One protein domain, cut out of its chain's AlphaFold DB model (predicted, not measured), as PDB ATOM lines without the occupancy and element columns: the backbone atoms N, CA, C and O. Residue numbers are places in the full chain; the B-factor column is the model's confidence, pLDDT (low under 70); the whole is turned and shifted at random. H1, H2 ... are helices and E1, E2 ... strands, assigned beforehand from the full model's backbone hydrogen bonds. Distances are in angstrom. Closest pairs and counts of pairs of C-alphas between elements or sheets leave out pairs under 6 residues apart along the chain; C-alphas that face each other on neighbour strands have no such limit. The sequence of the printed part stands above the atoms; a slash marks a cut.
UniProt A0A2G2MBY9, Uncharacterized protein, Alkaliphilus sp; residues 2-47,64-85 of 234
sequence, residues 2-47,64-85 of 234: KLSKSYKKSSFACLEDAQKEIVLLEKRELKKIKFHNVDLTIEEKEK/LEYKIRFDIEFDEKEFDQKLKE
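What this domain is: This is residues 2 to 47 and 64 to 85 of the 234 residues of an uncharacterized protein of Alkaliphilus sp (UniProt A0A2G2MBY9). Two long antiparallel strands, E1 and E2, make a narrow ribbon; H2 packs over one face of it, H1 sits beside E2, and H3 continues past one end of the ribbon as an extension. The printed part has 68 residues, with three named helices and two named strands in the order H1, H2, E1, E2, H3. The sheet order is E1 - E2, and the class is mixed, helices and strands. The whole is loose, with a radius of gyration of the C-alphas of 14.4 A, and a rod in outline, spanning 49 by 19 by 16 A.

Where its parts are: H1, residues 2 to 7, begins with C-alpha 2 at (124.060, 122.751, 142.858). H2, residues 15 to 28, is 20.3 A long from first to last C-alpha. E1, residues 36 to 46, is 31.0 A long and begins with C-alpha 36 at (137.892, 121.204, 140.039). E2, residues 64 to 74, is 32.1 A long. H3, residues 76 to 85, is 14.1 A long and ends with C-alpha 85 at (147.007, 129.809, 127.202).

How they stand to each other: E1 and E2 are antiparallel neighbours, their directions 160 degrees apart; N 37 and O 73 are 2.8 A apart and N 67 and O 43 2.9 A, within hydrogen-bond range. The closest C-alphas of H2 and E2 are those of Leu 15 and Tyr 66, 6.4 A apart. Those of H2 and E1 are Ile 22 and Leu 40, 6.9 A apart. The closest C-alphas of H1 and E2 are those of Ser 4 and Phe 70, 6.2 A apart. H3 and E1 are only just apart, at 8.5 A. In H1, H2 and H3 every O i to N i+4 pair is within hydrogen-bond range.

The domain as a whole: The C-alphas of Lys 47 and Glu 85, the two farthest apart, are separated by 50.1 A. Residues 48 to 63 are not printed; C-alphas 47 and 64 are 5.8 A apart across this cut. The link from E2 to H3 is tight; those from H1 to H2 and from H2 to E1 are short. The mean pLDDT of the printed part is 82.5, with residues 2, 8 to 9 and 47 under 70.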
ATOM      1  N   LYS A   2     125.486 123.179 142.813       67.31
ATOM      2  CA  LYS A   2     124.060 122.751 142.858       67.31
ATOM      3  C   LYS A   2     123.893 121.231 143.017       67.31
ATOM      4  O   LYS A   2     123.037 120.796 143.779       67.31
ATOM      5  N   LEU A   3     124.757 120.456 142.358       71.19
ATOM      6  CA  LEU A   3     124.754 118.991 142.395       71.19
ATOM      7  C   LEU A   3     124.995 118.453 143.816       71.19
ATOM      8  O   LEU A   3     124.155 117.728 144.340       71.19
ATOM      9  N   SER A   4     126.046 118.919 144.502       70.75
ATOM     10  CA  SER A   4     126.345 118.505 145.883       70.75
ATOM     11  C   SER A   4     125.214 118.826 146.868       70.75
ATOM     12  O   SER A   4     124.925 118.034 147.759       70.75
ATOM     13  N   LYS A   5     124.499 119.948 146.692       73.31
ATOM     14  CA  LYS A   5     123.317 120.282 147.510       73.31
ATOM     15  C   LYS A   5     122.128 119.345 147.268       73.31
ATOM     16  O   LYS A   5     121.362 119.119 148.202       73.31
ATOM     17  N   SER A   6     121.967 118.829 146.049       73.19
ATOM     18  CA  SER A   6     120.912 117.867 145.708       73.19
ATOM     19  C   SER A   6     121.178 116.519 146.374       73.19
ATOM     20  O   SER A   6     120.329 116.015 147.104       73.19
ATOM     21  N   TYR A   7     122.396 115.994 146.226       73.88
ATOM     22  CA  TYR A   7     122.771 114.688 146.776       73.88
ATOM     23  C   TYR A   7     122.968 114.684 148.293       73.88
ATOM     24  O   TYR A   7     122.822 113.642 148.915       73.88
ATOM     25  N   LYS A   8     123.164 115.848 148.927       68.50
ATOM     26  CA  LYS A   8     123.132 115.967 150.395       68.50
ATOM     27  C   LYS A   8     121.761 115.612 151.001       68.50
ATOM     28  O   LYS A   8     121.686 115.317 152.193       68.50
ATOM     29  N   LYS A   9     120.680 115.682 150.211       66.69
ATOM     30  CA  LYS A   9     119.312 115.314 150.626       66.69
ATOM     31  C   LYS A   9     118.923 113.890 150.233       66.69
ATOM     32  O   LYS A   9     117.989 113.356 150.822       66.69
ATOM     33  N   SER A  10     119.607 113.315 149.250       73.81
ATOM     34  CA  SER A  10     119.366 111.954 148.784       73.81
ATOM     35  C   SER A  10     120.061 110.950 149.694       73.81
ATOM     36  O   SER A  10     121.151 111.206 150.207       73.81
ATOM     37  N   SER A  11     119.432 109.801 149.880       81.12
ATOM     38  CA  SER A  11     120.012 108.674 150.590       81.12
ATOM     39  C   SER A  11     119.691 107.362 149.897       81.12
ATOM     40  O   SER A  11     118.659 107.237 149.237       81.12
ATOM     41  N   PHE A  12     120.597 106.398 150.038       82.69
ATOM     42  CA  PHE A  12     120.506 105.085 149.414       82.69
ATOM     43  C   PHE A  12     120.289 104.014 150.481       82.69
ATOM     44  O   PHE A  12     120.794 104.125 151.602       82.69
ATOM     45  N   ALA A  13     119.504 102.995 150.130       78.69
ATOM     46  CA  ALA A  13     119.170 101.889 151.024       78.69
ATOM     47  C   ALA A  13     120.285 100.836 151.112       78.69
ATOM     48  O   ALA A  13     120.374 100.143 152.118       78.69
ATOM     49  N   CYS A  14     121.147 100.737 150.094       81.88
ATOM     50  CA  CYS A  14     122.304  99.849 150.095       81.88
ATOM     51  C   CYS A  14     123.561 100.535 149.540       81.88
ATOM     52  O   CYS A  14     123.491 101.564 148.856       81.88
ATOM     53  N   LEU A  15     124.714  99.929 149.831       82.38
ATOM     54  CA  LEU A  15     126.021 100.368 149.350       82.38
ATOM     55  C   LEU A  15     126.111 100.285 147.817       82.38
ATOM     56  O   LEU A  15     126.631 101.210 147.190       82.38
ATOM     57  N   GLU A  16     125.591  99.214 147.201       83.75
ATOM     58  CA  GLU A  16     125.729  99.015 145.751       83.75
ATOM     59  C   GLU A  16     125.009 100.101 144.944       83.75
ATOM     60  O   GLU A  16     125.489 100.510 143.885       83.75
ATOM     61  N   ASP A  17     123.874 100.599 145.436       83.25
ATOM     62  CA  ASP A  17     123.124 101.669 144.778       83.25
ATOM     63  C   ASP A  17     123.859 103.010 144.866       83.25
ATOM     64  O   ASP A  17     123.942 103.735 143.872       83.25
ATOM     65  N   ALA A  18     124.474 103.312 146.016       83.12
ATOM     66  CA  ALA A  18     125.325 104.492 146.164       83.12
ATOM     67  C   ALA A  18     126.551 104.423 145.234       83.12
ATOM     68  O   ALA A  18     126.900 105.417 144.595       83.12
ATOM     69  N   GLN A  19     127.170 103.246 145.095       86.12
ATOM     70  CA  GLN A  19     128.300 103.032 144.185       86.12
ATOM     71  C   GLN A  19     127.906 103.195 142.710       86.12
ATOM     72  O   GLN A  19     128.607 103.872 141.956       86.12
ATOM     73  N   LYS A  20     126.769 102.627 142.280       86.19
ATOM     74  CA  LYS A  20     126.265 102.804 140.904       86.19
ATOM     75  C   LYS A  20     126.034 104.274 140.571       86.19
ATOM     76  O   LYS A  20     126.343 104.709 139.461       86.19
ATOM     77  N   GLU A  21     125.517 105.039 141.527       86.12
ATOM     78  CA  GLU A  21     125.257 106.459 141.333       86.12
ATOM     79  C   GLU A  21     126.551 107.281 141.231       86.12
ATOM     80  O   GLU A  21     126.636 108.163 140.375       86.12
ATOM     81  N   ILE A  22     127.592 106.959 142.013       85.19
ATOM     82  CA  ILE A  22     128.933 107.559 141.860       85.19
ATOM     83  C   ILE A  22     129.452 107.350 140.432       85.19
ATOM     84  O   ILE A  22     129.837 108.313 139.768       85.19
ATOM     85  N   VAL A  23     129.356 106.126 139.904       86.00
ATOM     86  CA  VAL A  23     129.796 105.811 138.533       86.00
ATOM     87  C   VAL A  23     129.009 106.610 137.483       86.00
ATOM     88  O   VAL A  23     129.556 107.030 136.456       86.00
ATOM     89  N   LEU A  24     127.710 106.834 137.701       85.06
ATOM     90  CA  LEU A  24     126.887 107.662 136.815       85.06
ATOM     91  C   LEU A  24     127.284 109.144 136.883       85.06
ATOM     92  O   LEU A  24     127.372 109.802 135.837       85.06
ATOM     93  N   LEU A  25     127.559 109.650 138.086       85.12
ATOM     94  CA  LEU A  25     128.003 111.021 138.331       85.12
ATOM     95  C   LEU A  25     129.352 111.301 137.669       85.12
ATOM     96  O   LEU A  25     129.470 112.296 136.948       85.12
ATOM     97  N   GLU A  26     130.319 110.397 137.822       83.81
ATOM     98  CA  GLU A  26     131.625 110.453 137.157       83.81
ATOM     99  C   GLU A  26     131.490 110.530 135.636       83.81
ATOM    100  O   GLU A  26     132.115 111.364 134.977       83.81
ATOM    101  N   LYS A  27     130.619 109.698 135.051       82.81
ATOM    102  CA  LYS A  27     130.478 109.614 133.593       82.81
ATOM    103  C   LYS A  27     129.758 110.804 132.968       82.81
ATOM    104  O   LYS A  27     130.078 111.144 131.827       82.81
ATOM    105  N   ARG A  28     128.768 111.394 133.647       82.31
ATOM    106  CA  ARG A  28     127.879 112.412 133.054       82.31
ATOM    107  C   ARG A  28     128.129 113.819 133.565       82.31
ATOM    108  O   ARG A  28     128.219 114.745 132.762       82.31
ATOM    109  N   GLU A  29     128.177 113.983 134.879       80.50
ATOM    110  CA  GLU A  29     128.120 115.302 135.503       80.50
ATOM    111  C   GLU A  29     129.514 115.823 135.845       80.50
ATOM    112  O   GLU A  29     129.806 116.978 135.541       80.50
ATOM    113  N   LEU A  30     130.408 114.975 136.369       78.50
ATOM    114  CA  LEU A  30     131.776 115.382 136.706       78.50
ATOM    115  C   LEU A  30     132.596 115.759 135.465       78.50
ATOM    116  O   LEU A  30     133.332 116.734 135.513       78.50
ATOM    117  N   LYS A  31     132.364 115.122 134.307       77.12
ATOM    118  CA  LYS A  31     132.993 115.526 133.028       77.12
ATOM    119  C   LYS A  31     132.680 116.960 132.585       77.12
ATOM    120  O   LYS A  31     133.398 117.515 131.758       77.12
ATOM    121  N   LYS A  32     131.572 117.543 133.054       80.00
ATOM    122  CA  LYS A  32     131.182 118.923 132.717       80.00
ATOM    123  C   LYS A  32     131.856 119.943 133.634       80.00
ATOM    124  O   LYS A  32     131.838 121.135 133.329       80.00
ATOM    125  N   ILE A  33     132.399 119.489 134.761       82.31
ATOM    126  CA  ILE A  33     133.101 120.326 135.724       82.31
ATOM    127  C   ILE A  33     134.535 120.487 135.226       82.31
ATOM    128  O   ILE A  33     135.203 119.513 134.903       82.31
ATOM    129  N   LYS A  34     134.986 121.736 135.115       82.94
ATOM    130  CA  LYS A  34     136.353 122.081 134.709       82.94
ATOM    131  C   LYS A  34     137.095 122.669 135.898       82.94
ATOM    132  O   LYS A  34     136.459 123.378 136.682       82.94
ATOM    133  N   PHE A  35     138.404 122.438 135.986       87.12
ATOM    134  CA  PHE A  35     139.289 123.054 136.985       87.12
ATOM    135  C   PHE A  35     138.921 122.735 138.440       87.12
ATOM    136  O   PHE A  35     139.209 123.516 139.337       87.12
ATOM    137  N   HIS A  36     138.190 121.648 138.683       88.06
ATOM    138  CA  HIS A  36     137.892 121.204 140.039       88.06
ATOM    139  C   HIS A  36     138.132 119.707 140.128       88.06
ATOM    140  O   HIS A  36     137.591 118.948 139.322       88.06
ATOM    141  N   ASN A  37     138.868 119.309 141.155       85.38
ATOM    142  CA  ASN A  37     138.990 117.926 141.566       85.38
ATOM    143  C   ASN A  37     137.801 117.612 142.475       85.38
ATOM    144  O   ASN A  37     137.481 118.373 143.391       85.38
ATOM    145  N   VAL A  38     137.073 116.544 142.152       85.44
ATOM    146  CA  VAL A  38     135.873 116.147 142.889       85.44
ATOM    147  C   VAL A  38     136.035 114.716 143.353       85.44
ATOM    148  O   VAL A  38     135.909 113.794 142.549       85.44
ATOM    149  N   ASP A  39     136.235 114.554 144.654       84.56
ATOM    150  CA  ASP A  39     136.292 113.250 145.294       84.56
ATOM    151  C   ASP A  39     134.920 112.896 145.865       84.56
ATOM    152  O   ASP A  39     134.265 113.681 146.559       84.56
ATOM    153  N   LEU A  40     134.455 111.690 145.542       85.38
ATOM    154  CA  LEU A  40     133.178 111.161 146.006       85.38
ATOM    155  C   LEU A  40     133.434 110.065 147.033       85.38
ATOM    156  O   LEU A  40     134.066 109.054 146.739       85.38
ATOM    157  N   THR A  41     132.911 110.251 148.240       85.88
ATOM    158  CA  THR A  41     133.000 109.267 149.327       85.88
ATOM    159  C   THR A  41     131.606 108.863 149.788       85.88
ATOM    160  O   THR A  41     130.657 109.640 149.681       85.88
ATOM    161  N   ILE A  42     131.454 107.632 150.279       86.12
ATOM    162  CA  ILE A  42     130.190 107.142 150.838       86.12
ATOM    163  C   ILE A  42     130.297 107.202 152.362       86.12
ATOM    164  O   ILE A  42     131.199 106.608 152.944       86.12
ATOM    165  N   GLU A  43     129.383 107.924 153.002       84.56
ATOM    166  CA  GLU A  43     129.216 107.924 154.454       84.56
ATOM    167  C   GLU A  43     128.064 106.993 154.844       84.56
ATOM    168  O   GLU A  43     126.943 107.139 154.344       84.56
ATOM    169  N   GLU A  44     128.332 106.081 155.776       83.38
ATOM    170  CA  GLU A  44     127.325 105.237 156.420       83.38
ATOM    171  C   GLU A  44     126.724 105.961 157.626       83.38
ATOM    172  O   GLU A  44     127.440 106.532 158.455       83.38
ATOM    173  N   LYS A  45     125.394 105.969 157.730       78.06
ATOM    174  CA  LYS A  45     124.668 106.518 158.878       78.06
ATOM    175  C   LYS A  45     123.561 105.582 159.316       78.06
ATOM    176  O   LYS A  45     122.766 105.126 158.505       78.06
ATOM    177  N   GLU A  46     123.455 105.374 160.619       76.88
ATOM    178  CA  GLU A  46     122.327 104.658 161.206       76.88
ATOM    179  C   GLU A  46     121.037 105.477 161.047       76.88
ATOM    180  O   GLU A  46     120.989 106.674 161.362       76.88
ATOM    181  N   LYS A  47     119.958 104.845 160.576       67.50
ATOM    182  CA  LYS A  47     118.637 105.476 160.548       67.50
ATOM    183  C   LYS A  47     118.107 105.628 161.964       67.50
ATOM    184  O   LYS A  47     117.696 104.671 162.618       67.50
ATOM    185  N   LEU A  64     120.775 100.732 158.090       74.19
ATOM    186  CA  LEU A  64     121.835 101.607 157.592       74.19
ATOM    187  C   LEU A  64     121.323 102.459 156.422       74.19
ATOM    188  O   LEU A  64     120.489 102.043 155.618       74.19
ATOM    189  N   GLU A  65     121.816 103.688 156.336       82.50
ATOM    190  CA  GLU A  65     121.567 104.633 155.255       82.50
ATOM    191  C   GLU A  65     122.900 105.136 154.701       82.50
ATOM    192  O   GLU A  65     123.765 105.587 155.450       82.50
ATOM    193  N   TYR A  66     123.045 105.105 153.378       82.88
ATOM    194  CA  TYR A  66     124.274 105.499 152.693       82.88
ATOM    195  C   TYR A  66     124.088 106.865 152.029       82.88
ATOM    196  O   TYR A  66     123.084 107.107 151.349       82.88
ATOM    197  N   LYS A  67     125.050 107.777 152.210       84.75
ATOM    198  CA  LYS A  67     125.042 109.114 151.586       84.75
ATOM    199  C   LYS A  67     126.336 109.387 150.843       84.75
ATOM    200  O   LYS A  67     127.413 109.105 151.349       84.75
ATOM    201  N   ILE A  68     126.220 110.003 149.669       85.50
ATOM    202  CA  ILE A  68     127.381 110.431 148.885       85.50
ATOM    203  C   ILE A  68     127.819 111.809 149.379       85.50
ATOM    204  O   ILE A  68     127.067 112.788 149.309       85.50
ATOM    205  N   ARG A  69     129.051 111.888 149.866       83.69
ATOM    206  CA  ARG A  69     129.741 113.124 150.201       83.69
ATOM    207  C   ARG A  69     130.634 113.532 149.037       83.69
ATOM    208  O   ARG A  69     131.336 112.718 148.454       83.69
ATOM    209  N   PHE A  70     130.572 114.819 148.722       85.00
ATOM    210  CA  PHE A  70     131.399 115.458 147.711       85.00
ATOM    211  C   PHE A  70     132.470 116.248 148.448       85.00
ATOM    212  O   PHE A  70     132.117 117.163 149.201       85.00
ATOM    213  N   ASP A  71     133.728 115.908 148.221       84.12
ATOM    214  CA  ASP A  71     134.838 116.815 148.457       84.12
ATOM    215  C   ASP A  71     135.182 117.496 147.134       84.12
ATOM    216  O   ASP A  71     135.220 116.848 146.090       84.12
ATOM    217  N   ILE A  72     135.281 118.820 147.142       86.81
ATOM    218  CA  ILE A  72     135.463 119.602 145.917       86.81
ATOM    219  C   ILE A  72     136.574 120.597 146.178       86.81
ATOM    220  O   ILE A  72     136.380 121.552 146.931       86.81
ATOM    221  N   GLU A  73     137.686 120.409 145.485       88.75
ATOM    222  CA  GLU A  73     138.831 121.304 145.519       88.75
ATOM    223  C   GLU A  73     138.992 121.981 144.156       88.75
ATOM    224  O   GLU A  73     138.807 121.363 143.107       88.75
ATOM    225  N   PHE A  74     139.281 123.279 144.162       88.38
ATOM    226  CA  PHE A  74     139.551 124.026 142.939       88.38
ATOM    227  C   PHE A  74     141.020 123.851 142.548       88.38
ATOM    228  O   PHE A  74     141.909 124.124 143.352       88.38
ATOM    229  N   ASP A  75     141.274 123.421 141.312       90.56
ATOM    230  CA  ASP A  75     142.630 123.288 140.786       90.56
ATOM    231  C   ASP A  75     143.095 124.633 140.210       90.56
ATOM    232  O   ASP A  75     142.935 124.933 139.022       90.56
ATOM    233  N   GLU A  76     143.663 125.467 141.086       89.75
ATOM    234  CA  GLU A  76     144.214 126.775 140.708       89.75
ATOM    235  C   GLU A  76     145.303 126.656 139.633       89.75
ATOM    236  O   GLU A  76     145.401 127.516 138.758       89.75
ATOM    237  N   LYS A  77     146.098 125.577 139.645       90.31
ATOM    238  CA  LYS A  77     147.213 125.403 138.705       90.31
ATOM    239  C   LYS A  77     146.709 125.127 137.295       90.31
ATOM    240  O   LYS A  77     147.184 125.760 136.349       90.31
ATOM    241  N   GLU A  78     145.757 124.205 137.148       88.62
ATOM    242  CA  GLU A  78     145.140 123.904 135.854       88.62
ATOM    243  C   GLU A  78     144.417 125.140 135.300       88.62
ATOM    244  O   GLU A  78     144.556 125.473 134.116       88.62
ATOM    245  N   PHE A  79     143.693 125.859 136.163       90.56
ATOM    246  CA  PHE A  79     143.013 127.095 135.791       90.56
ATOM    247  C   PHE A  79     143.991 128.163 135.296       90.56
ATOM    248  O   PHE A  79     143.808 128.686 134.196       90.56
ATOM    249  N   ASP A  80     145.044 128.462 136.057       89.81
ATOM    250  CA  ASP A  80     146.020 129.496 135.709       89.81
ATOM    251  C   ASP A  80     146.772 129.170 134.421       89.81
ATOM    252  O   ASP A  80     147.031 130.057 133.602       89.81
ATOM    253  N   GLN A  81     147.113 127.899 134.208       88.88
ATOM    254  CA  GLN A  81     147.726 127.464 132.961       88.88
ATOM    255  C   GLN A  81     146.779 127.691 131.779       88.88
ATOM    256  O   GLN A  81     147.165 128.304 130.781       88.88
ATOM    257  N   LYS A  82     145.520 127.257 131.895       88.69
ATOM    258  CA  LYS A  82     144.521 127.437 130.836       88.69
ATOM    259  C   LYS A  82     144.162 128.897 130.603       88.69
ATOM    260  O   LYS A  82     143.900 129.279 129.461       88.69
ATOM    261  N   LEU A  83     144.187 129.717 131.647       88.25
ATOM    262  CA  LEU A  83     144.011 131.158 131.553       88.25
ATOM    263  C   LEU A  83     145.165 131.789 130.772       88.25
ATOM    264  O   LEU A  83     144.914 132.524 129.823       88.25
ATOM    265  N   LYS A  84     146.419 131.450 131.099       87.31
ATOM    266  CA  LYS A  84     147.599 131.923 130.356       87.31
ATOM    267  C   LYS A  84     147.541 131.534 128.882       87.31
ATOM    268  O   LYS A  84     147.762 132.390 128.033       87.31
ATOM    269  N   GLU A  85     147.196 130.283 128.580       85.88
ATOM    270  CA  GLU A  85     147.007 129.809 127.202       85.88
ATOM    271  C   GLU A  85     145.901 130.593 126.479       85.88
ATOM    272  O   GLU A  85     146.074 130.994 125.332       85.88
TER     273      GLU A  85